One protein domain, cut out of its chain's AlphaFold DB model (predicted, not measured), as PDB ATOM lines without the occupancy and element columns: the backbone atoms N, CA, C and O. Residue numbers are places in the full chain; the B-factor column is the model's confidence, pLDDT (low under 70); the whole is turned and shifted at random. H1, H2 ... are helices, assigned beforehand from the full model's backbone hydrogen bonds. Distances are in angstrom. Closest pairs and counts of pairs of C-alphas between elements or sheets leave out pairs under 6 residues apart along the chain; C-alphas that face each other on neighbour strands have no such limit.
ATOM      1  N   LYS A   3     109.493 180.774 203.522       91.56
ATOM      2  CA  LYS A   3     108.773 181.274 204.707       91.56
ATOM      3  C   LYS A   3     108.149 182.668 204.509       91.56
ATOM      4  O   LYS A   3     107.171 182.970 205.172       91.56
ATOM      5  N   LEU A   4     108.680 183.483 203.587       93.12
ATOM      6  CA  LEU A   4     108.118 184.794 203.217       93.12
ATOM      7  C   LEU A   4     106.834 184.693 202.385       93.12
ATOM      8  O   LEU A   4     106.229 185.710 202.087       93.12
ATOM      9  N   LEU A   5     106.459 183.493 201.949       92.88
ATOM     10  CA  LEU A   5     105.251 183.226 201.169       92.88
ATOM     11  C   LEU A   5     104.182 182.523 202.014       92.88
ATOM     12  O   LEU A   5     103.234 181.960 201.473       92.88
ATOM     13  N   ARG A   6     104.360 182.487 203.337       92.88
ATOM     14  CA  ARG A   6     103.367 181.964 204.273       92.88
ATOM     15  C   ARG A   6     102.361 183.046 204.622       92.88
ATOM     16  O   ARG A   6     102.673 184.233 204.592       92.88
ATOM     17  N   ASN A   7     101.188 182.614 205.057       90.44
ATOM     18  CA  ASN A   7     100.262 183.466 205.781       90.44
ATOM     19  C   ASN A   7      99.750 182.703 207.003       90.44
ATOM     20  O   ASN A   7      98.808 181.918 206.906       90.44
ATOM     21  N   ASP A   8     100.390 182.936 208.147       90.69
ATOM     22  CA  ASP A   8     100.105 182.212 209.393       90.69
ATOM     23  C   ASP A   8      98.760 182.614 210.030       90.69
ATOM     24  O   ASP A   8      98.299 181.960 210.961       90.69
ATOM     25  N   TYR A   9      98.101 183.656 209.510       89.50
ATOM     26  CA  TYR A   9      96.754 184.050 209.923       89.50
ATOM     27  C   TYR A   9      95.652 183.260 209.204       89.50
ATOM     28  O   TYR A   9      94.492 183.326 209.612       89.50
ATOM     29  N   LEU A  10      95.978 182.523 208.134       85.75
ATOM     30  CA  LEU A  10      94.993 181.696 207.441       85.75
ATOM     31  C   LEU A  10      94.722 180.403 208.219       85.75
ATOM     32  O   LEU A  10      95.658 179.643 208.484       85.75
ATOM     33  N   PRO A  11      93.447 180.085 208.517       86.56
ATOM     34  CA  PRO A  11      93.085 178.811 209.122       86.56
ATOM     35  C   PRO A  11      93.570 177.623 208.284       86.56
ATOM     36  O   PRO A  11      93.380 177.593 207.071       86.56
ATOM     37  N   GLN A  12      94.096 176.580 208.923       86.12
ATOM     38  CA  GLN A  12      94.616 175.408 208.205       86.12
ATOM     39  C   GLN A  12      93.575 174.736 207.294       86.12
ATOM     40  O   GLN A  12      93.908 174.227 206.228       86.12
ATOM     41  N   LYS A  13      92.286 174.788 207.662       84.94
ATOM     42  CA  LYS A  13      91.190 174.230 206.852       84.94
ATOM     43  C   LYS A  13      91.093 174.824 205.441       84.94
ATOM     44  O   LYS A  13      90.524 174.166 204.570       84.94
ATOM     45  N   VAL A  14      91.611 176.043 205.246       81.31
ATOM     46  CA  VAL A  14      91.633 176.739 203.954       81.31
ATOM     47  C   VAL A  14      92.985 176.633 203.253       81.31
ATOM     48  O   VAL A  14      93.168 177.239 202.212       81.31
ATOM     49  N   TRP A  15      93.955 175.894 203.785       86.06
ATOM     50  CA  TRP A  15      95.226 175.741 203.085       86.06
ATOM     51  C   TRP A  15      95.050 174.993 201.753       86.06
ATOM     52  O   TRP A  15      94.179 174.122 201.653       86.06
ATOM     53  N   PRO A  16      95.882 175.307 200.740       87.19
ATOM     54  CA  PRO A  16      95.926 174.559 199.493       87.19
ATOM     55  C   PRO A  16      96.027 173.049 199.736       87.19
ATOM     56  O   PRO A  16      96.882 172.592 200.493       87.19
ATOM     57  N   ARG A  17      95.177 172.277 199.050       86.62
ATOM     58  CA  ARG A  17      95.192 170.799 199.066       86.62
ATOM     59  C   ARG A  17      95.765 170.189 197.790       86.62
ATOM     60  O   ARG A  17      95.969 168.986 197.709       86.62
ATOM     61  N   SER A  18      96.038 171.028 196.795       86.38
ATOM     62  CA  SER A  18      96.490 170.628 195.464       86.38
ATOM     63  C   SER A  18      97.986 170.296 195.381       86.38
ATOM     64  O   SER A  18      98.462 169.938 194.308       86.38
ATOM     65  N   TYR A  19      98.749 170.473 196.464       90.06
ATOM     66  CA  TYR A  19     100.152 170.065 196.584       90.06
ATOM     67  C   TYR A  19     100.527 169.858 198.057       90.06
ATOM     68  O   TYR A  19      99.838 170.337 198.959       90.06
ATOM     69  N   ALA A  20     101.637 169.164 198.304       91.31
ATOM     70  CA  ALA A  20     102.178 168.861 199.623       91.31
ATOM     71  C   ALA A  20     102.762 170.120 200.293       91.31
ATOM     72  O   ALA A  20     103.976 170.316 200.355       91.31
ATOM     73  N   ILE A  21     101.887 171.000 200.784       91.06
ATOM     74  CA  ILE A  21     102.236 172.312 201.350       91.06
ATOM     75  C   ILE A  21     103.269 172.247 202.486       91.06
ATOM     76  O   ILE A  21     104.111 173.143 202.612       91.06
ATOM     77  N   ASP A  22     103.261 171.167 203.265       91.81
ATOM     78  CA  ASP A  22     104.202 170.957 204.365       91.81
ATOM     79  C   ASP A  22     105.647 170.812 203.867       91.81
ATOM     80  O   ASP A  22     106.569 171.368 204.473       91.81
ATOM     81  N   LEU A  23     105.848 170.178 202.704       92.19
ATOM     82  CA  LEU A  23     107.161 170.081 202.051       92.19
ATOM     83  C   LEU A  23     107.677 171.454 201.598       92.19
ATOM     84  O   LEU A  23     108.882 171.684 201.533       92.19
ATOM     85  N   TYR A  24     106.767 172.400 201.359       90.31
ATOM     86  CA  TYR A  24     107.066 173.795 201.037       90.31
ATOM     87  C   TYR A  24     107.052 174.716 202.271       90.31
ATOM     88  O   TYR A  24     106.997 175.942 202.139       90.31
ATOM     89  N   HIS A  25     107.133 174.154 203.481       90.81
ATOM     90  CA  HIS A  25     107.176 174.879 204.756       90.81
ATOM     91  C   HIS A  25     105.985 175.822 205.003       90.81
ATOM     92  O   HIS A  25     106.147 176.855 205.668       90.81
ATOM     93  N   GLY A  26     104.804 175.494 204.469       91.06
ATOM     94  CA  GLY A  26     103.606 176.334 204.581       91.06
ATOM     95  C   GLY A  26     103.514 177.447 203.533       91.06
ATOM     96  O   GLY A  26     102.638 178.304 203.634       91.06
ATOM     97  N   ALA A  27     104.433 177.506 202.563       92.44
ATOM     98  CA  ALA A  27     104.399 178.528 201.522       92.44
ATOM     99  C   ALA A  27     103.173 178.348 200.624       92.44
ATOM    100  O   ALA A  27     102.944 177.262 200.093       92.44
ATOM    101  N   LEU A  28     102.429 179.434 200.417       91.31
ATOM    102  CA  LEU A  28     101.249 179.495 199.563       91.31
ATOM    103  C   LEU A  28     101.692 179.827 198.136       91.31
ATOM    104  O   LEU A  28     102.071 180.954 197.803       91.31
ATOM    105  N   LEU A  29     101.693 178.800 197.295       90.00
ATOM    106  CA  LEU A  29     102.218 178.815 195.940       90.00
ATOM    107  C   LEU A  29     101.089 178.556 194.948       90.00
ATOM    108  O   LEU A  29     100.116 177.869 195.250       90.00
ATOM    109  N   SER A  30     101.254 179.071 193.732       87.88
ATOM    110  CA  SER A  30     100.408 178.668 192.615       87.88
ATOM    111  C   SER A  30     100.818 177.266 192.148       87.88
ATOM    112  O   SER A  30     101.971 177.100 191.732       87.88
ATOM    113  N   PRO A  31      99.911 176.267 192.144       86.88
ATOM    114  CA  PRO A  31     100.232 174.905 191.706       86.88
ATOM    115  C   PRO A  31     100.743 174.845 190.263       86.88
ATOM    116  O   PRO A  31     101.594 174.025 189.941       86.88
ATOM    117  N   LYS A  32     100.291 175.772 189.404       85.62
ATOM    118  CA  LYS A  32     100.734 175.888 188.004       85.62
ATOM    119  C   LYS A  32     102.229 176.199 187.866       85.62
ATOM    120  O   LYS A  32     102.806 175.939 186.817       85.62
ATOM    121  N   GLY A  33     102.847 176.777 188.898       87.88
ATOM    122  CA  GLY A  33     104.282 177.055 188.935       87.88
ATOM    123  C   GLY A  33     105.120 175.912 189.510       87.88
ATOM    124  O   GLY A  33     106.346 176.018 189.531       87.88
ATOM    125  N   LEU A  34     104.503 174.835 190.003       90.19
ATOM    126  CA  LEU A  34     105.208 173.716 190.620       90.19
ATOM    127  C   LEU A  34     105.479 172.624 189.586       90.19
ATOM    128  O   LEU A  34     104.565 172.150 188.917       90.19
ATOM    129  N   ARG A  35     106.737 172.177 189.475       89.19
ATOM    130  CA  ARG A  35     107.064 171.008 188.636       89.19
ATOM    131  C   ARG A  35     106.636 169.679 189.255       89.19
ATOM    132  O   ARG A  35     106.426 168.718 188.524       89.19
ATOM    133  N   ARG A  36     106.563 169.620 190.584       87.25
ATOM    134  CA  ARG A  36     106.102 168.468 191.364       87.25
ATOM    135  C   ARG A  36     105.123 168.966 192.415       87.25
ATOM    136  O   ARG A  36     105.361 170.014 193.005       87.25
ATOM    137  N   LEU A  37     104.030 168.237 192.613       88.94
ATOM    138  CA  LEU A  37     103.005 168.577 193.607       88.94
ATOM    139  C   LEU A  37     103.170 167.762 194.894       88.94
ATOM    140  O   LEU A  37     102.671 168.160 195.937       88.94
ATOM    141  N   ASP A  38     103.873 166.637 194.827       89.81
ATOM    142  CA  ASP A  38     104.029 165.635 195.883       89.81
ATOM    143  C   ASP A  38     105.424 165.633 196.529       89.81
ATOM    144  O   ASP A  38     105.667 164.880 197.467       89.81
ATOM    145  N   ASP A  39     106.340 166.465 196.033       85.88
ATOM    146  CA  ASP A  39     107.738 166.519 196.457       85.88
ATOM    147  C   ASP A  39     108.318 167.927 196.259       85.88
ATOM    148  O   ASP A  39     107.766 168.743 195.514       85.88
ATOM    149  N   VAL A  40     109.464 168.210 196.879       81.62
ATOM    150  CA  VAL A  40     110.192 169.473 196.717       81.62
ATOM    151  C   VAL A  40     110.809 169.537 195.319       81.62
ATOM    152  O   VAL A  40     111.932 169.103 195.066       81.62
ATOM    153  N   GLY A  41     110.050 170.103 194.385       84.12
ATOM    154  CA  GLY A  41     110.491 170.384 193.021       84.12
ATOM    155  C   GLY A  41     110.927 171.833 192.796       84.12
ATOM    156  O   GLY A  41     110.678 172.729 193.602       84.12
ATOM    157  N   ALA A  42     111.526 172.081 191.629       87.69
ATOM    158  CA  ALA A  42     111.784 173.439 191.164       87.69
ATOM    159  C   ALA A  42     110.471 174.228 191.016       87.69
ATOM    160  O   ALA A  42     109.488 173.724 190.461       87.69
ATOM    161  N   ILE A  43     110.487 175.479 191.476       90.38
ATOM    162  CA  ILE A  43     109.363 176.413 191.376       90.38
ATOM    163  C   ILE A  43     109.648 177.360 190.212       90.38
ATOM    164  O   ILE A  43     110.667 178.055 190.198       90.38
ATOM    165  N   GLN A  44     108.754 177.394 189.230       90.56
ATOM    166  CA  GLN A  44     108.791 178.400 188.182       90.56
ATOM    167  C   GLN A  44     108.372 179.746 188.761       90.56
ATOM    168  O   GLN A  44     107.291 179.903 189.325       90.56
ATOM    169  N   MET A  45     109.255 180.727 188.621       88.44
ATOM    170  CA  MET A  45     109.061 182.069 189.144       88.44
ATOM    171  C   MET A  45     109.472 183.084 188.094       88.44
ATOM    172  O   MET A  45     110.474 182.901 187.402       88.44
ATOM    173  N   CYS A  46     108.732 184.186 188.008       90.88
ATOM    174  CA  CYS A  46     109.189 185.318 187.219       90.88
ATOM    175  C   CYS A  46     110.414 185.966 187.880       90.88
ATOM    176  O   CYS A  46     110.615 185.892 189.098       90.88
ATOM    177  N   GLU A  47     111.216 186.658 187.075       92.56
ATOM    178  CA  GLU A  47     112.450 187.290 187.540       92.56
ATOM    179  C   GLU A  47     112.203 188.315 188.659       92.56
ATOM    180  O   GLU A  47     112.994 188.415 189.595       92.56
ATOM    181  N   ARG A  48     111.072 189.034 188.621       92.44
ATOM    182  CA  ARG A  48     110.681 189.992 189.667       92.44
ATOM    183  C   ARG A  48     110.476 189.304 191.018       92.44
ATOM    184  O   ARG A  48     111.080 189.716 192.003       92.44
ATOM    185  N   CYS A  49     109.675 188.238 191.055       91.62
ATOM    186  CA  CYS A  49     109.425 187.484 192.284       91.62
ATOM    187  C   CYS A  49     110.704 186.824 192.805       91.62
ATOM    188  O   CYS A  49     110.956 186.840 194.009       91.62
ATOM    189  N   ARG A  50     111.537 186.292 191.898       92.38
ATOM    190  CA  ARG A  50     112.842 185.728 192.252       92.38
ATOM    191  C   ARG A  50     113.722 186.775 192.932       92.38
ATOM    192  O   ARG A  50     114.184 186.533 194.041       92.38
ATOM    193  N   ARG A  51     113.877 187.963 192.334       94.00
ATOM    194  CA  ARG A  51     114.662 189.068 192.912       94.00
ATOM    195  C   ARG A  51     114.147 189.515 194.277       94.00
ATOM    196  O   ARG A  51     114.965 189.729 195.162       94.00
ATOM    197  N   SER A  52     112.831 189.636 194.463       94.81
ATOM    198  CA  SER A  52     112.256 189.966 195.776       94.81
ATOM    199  C   SER A  52     112.632 188.929 196.837       94.81
ATOM    200  O   SER A  52     113.030 189.294 197.937       94.81
ATOM    201  N   LEU A  53     112.584 187.639 196.498       93.56
ATOM    202  CA  LEU A  53     112.863 186.555 197.442       93.56
ATOM    203  C   LEU A  53     114.352 186.289 197.699       93.56
ATOM    204  O   LEU A  53     114.691 185.774 198.766       93.56
ATOM    205  N   THR A  54     115.229 186.587 196.738       94.44
ATOM    206  CA  THR A  54     116.670 186.277 196.812       94.44
ATOM    207  C   THR A  54     117.564 187.514 196.874       94.44
ATOM    208  O   THR A  54     118.784 187.388 196.805       94.44
ATOM    209  N   GLY A  55     116.986 188.715 196.931       93.19
ATOM    210  CA  GLY A  55     117.730 189.967 197.032       93.19
ATOM    211  C   GLY A  55     118.479 190.107 198.360       93.19
ATOM    212  O   GLY A  55     118.306 189.307 199.277       93.19
ATOM    213  N   LYS A  56     119.292 191.166 198.486       93.69
ATOM    214  CA  LYS A  56     120.038 191.470 199.727       93.69
ATOM    215  C   LYS A  56     119.128 191.598 200.955       93.69
ATOM    216  O   LYS A  56     119.513 191.173 202.036       93.69
ATOM    217  N   SER A  57     117.927 192.141 200.754       94.44
ATOM    218  CA  SER A  57     116.861 192.210 201.755       94.44
ATOM    219  C   SER A  57     115.638 191.462 201.222       94.44
ATOM    220  O   SER A  57     114.817 192.070 200.530       94.44
ATOM    221  N   PRO A  58     115.535 190.144 201.470       94.94
ATOM    222  CA  PRO A  58     114.423 189.335 200.992       94.94
ATOM    223  C   PRO A  58     113.072 189.861 201.477       94.94
ATOM    224  O   PRO A  58     112.892 190.134 202.663       94.94
ATOM    225  N   SER A  59     112.108 189.949 200.570       95.12
ATOM    226  CA  SER A  59     110.744 190.381 200.862       95.12
ATOM    227  C   SER A  59     109.723 189.553 200.091       95.12
ATOM    228  O   SER A  59     110.034 188.917 199.078       95.12
ATOM    229  N   GLN A  60     108.488 189.538 200.588       92.44
ATOM    230  CA  GLN A  60     107.387 188.896 199.886       92.44
ATOM    231  C   GLN A  60     107.108 189.654 198.574       92.44
ATOM    232  O   GLN A  60     106.883 190.868 198.612       92.44
ATOM    233  N   PRO A  61     107.095 188.981 197.410       92.25
ATOM    234  CA  PRO A  61     106.662 189.609 196.170       92.25
ATOM    235  C   PRO A  61     105.202 190.055 196.282       92.25
ATOM    236  O   PRO A  61     104.358 189.282 196.732       92.25
ATOM    237  N   VAL A  62     104.884 191.268 195.821       89.56
ATOM    238  CA  VAL A  62     103.509 191.804 195.845       89.56
ATOM    239  C   VAL A  62     102.539 190.862 195.127       89.56
ATOM    240  O   VAL A  62     101.491 190.521 195.664       89.56
ATOM    241  N   ASP A  63     102.944 190.354 193.963       85.19
ATOM    242  CA  ASP A  63     102.115 189.471 193.137       85.19
ATOM    243  C   ASP A  63     101.873 188.095 193.797       85.19
ATOM    244  O   ASP A  63     100.928 187.394 193.446       85.19
ATOM    245  N   ALA A  64     102.668 187.712 194.809       87.56
ATOM    246  CA  ALA A  64     102.440 186.483 195.571       87.56
ATOM    247  C   ALA A  64     101.231 186.580 196.518       87.56
ATOM    248  O   ALA A  64     100.727 185.545 196.947       87.56
ATOM    249  N   LEU A  65     100.718 187.786 196.806       84.81
ATOM    250  CA  LEU A  65      99.466 187.963 197.556       84.81
ATOM    251  C   LEU A  65      98.273 187.326 196.839       84.81
ATOM    252  O   LEU A  65      97.358 186.840 197.496       84.81
ATOM    253  N   ALA A  66      98.303 187.267 195.505       83.06
ATOM    254  CA  ALA A  66      97.288 186.569 194.728       83.06
ATOM    255  C   ALA A  66      97.222 185.079 195.114       83.06
ATOM    256  O   ALA A  66      96.137 184.518 195.237       83.06
ATOM    257  N   ASN A  67      98.356 184.442 195.425       84.94
ATOM    258  CA  ASN A  67      98.353 183.046 195.870       84.94
ATOM    259  C   ASN A  67      97.563 182.851 197.173       84.94
ATOM    260  O   ASN A  67      97.094 181.746 197.414       84.94
ATOM    261  N   PHE A  68      97.381 183.897 197.992       80.06
ATOM    262  CA  PHE A  68      96.559 183.853 199.209       80.06
ATOM    263  C   PHE A  68      95.056 183.965 198.923       80.06
ATOM    264  O   PHE A  68      94.250 183.781 199.827       80.06
ATOM    265  N   GLN A  69      94.678 184.320 197.697       73.56
ATOM    266  CA  GLN A  69      93.290 184.542 197.293       73.56
ATOM    267  C   GLN A  69      92.798 183.453 196.328       73.56
ATOM    268  O   GLN A  69      91.612 183.150 196.309       73.56
ATOM    269  N   TYR A  70      93.701 182.823 195.563       67.06
ATOM    270  CA  TYR A  70      93.342 181.875 194.497       67.06
ATOM    271  C   TYR A  70      93.461 180.386 194.857       67.06
ATOM    272  O   TYR A  70      93.169 179.542 194.011       67.06
ATOM    273  N   TYR A  71      93.853 180.017 196.081       64.12
ATOM    274  CA  TYR A  71      94.043 178.600 196.434       64.12
ATOM    275  C   TYR A  71      92.741 177.789 196.536       64.12
ATOM    276  O   TYR A  71      92.807 176.567 196.622       64.12
ATOM    277  N   SER A  72      91.573 178.439 196.532       63.56
ATOM    278  CA  SER A  72      90.276 177.761 196.605       63.56
ATOM    279  C   SER A  72      89.536 177.704 195.275       63.56
ATOM    280  O   SER A  72      88.502 177.057 195.228       63.56
ATOM    281  N   TRP A  73      90.018 178.337 194.196       71.12
ATOM    282  CA  TRP A  73      89.272 178.361 192.928       71.12
ATOM    283  C   TRP A  73      89.036 176.951 192.359       71.12
ATOM    284  O   TRP A  73      87.958 176.668 191.849       71.12
ATOM    285  N   SER A  74      90.006 176.039 192.497       68.31
ATOM    286  CA  SER A  74      89.829 174.625 192.121       68.31
ATOM    287  C   SER A  74      88.864 173.865 193.031       68.31
ATOM    288  O   SER A  74      88.299 172.868 192.594       68.31
ATOM    289  N   GLU A  75      88.689 174.335 194.265       71.19
ATOM    290  CA  GLU A  75      87.812 173.749 195.283       71.19
ATOM    291  C   GLU A  75      86.408 174.375 195.276       71.19
ATOM    292  O   GLU A  75      85.526 173.916 196.001       71.19
ATOM    293  N   LEU A  76      86.194 175.441 194.496       75.56
ATOM    294  CA  LEU A  76      84.867 176.009 194.313       75.56
ATOM    295  C   LEU A  76      83.984 174.977 193.597       75.56
ATOM    296  O   LEU A  76      84.449 174.340 192.644       75.56
TER     297      LEU A  76
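AT A GLANCE: This is residues 3 to 76 of the 84 residues of an uncharacterized protein of Pisolithus tinctorius Marx 270 (UniProt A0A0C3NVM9). What is this shape? It has little regular structure: a compact body mostly of loops, with helix H2 near one end of its long axis and the tail, residues 73 to 76, at the other; short H1 lies away from H2 and H3. What makes it up? The printed part has 74 residues, 19 in H1, H2 and H3 in that order, all helix, with no named strand; the radius of gyration of the C-alphas is 12.0 A and the spans are 36 by 26 by 19 A.

IN THESE COORDINATES: Where does H1 lie? H1, residues 21 to 24, spans 5.1 A from C-alpha 21 at (102.236, 172.312, 201.350). And the others? H2, residues 47 to 54, spans 10.2 A; H3, residues 62 to 68, spans 11.1 A to C-alpha 68 at (96.559, 183.853, 199.209).

HOW THE PARTS SIT: Which helices meet? H2 and H3 are close but not clearly touching, about perpendicular at 83 degrees; their closest C-alphas, of Cys 49 and Asp 63, are 7.6 A apart. H1 is apart from both. What of N and O? Every O i to N i+4 pair is within hydrogen-bond range in H2, 0 of 3 in H3, where 4 of 4 O i to N i+3 pairs are; H1 is too short for an i+4 pair.

THE WHOLE: How large is it? The C-alphas farthest apart, of Lys 56 and Leu 76, are 38.8 A apart. Cuts or long links? The printed part has no cut; H1 to H2 is a long link of 22 residues. Where is confidence low? Residues 70 to 72 and 74 are under 70.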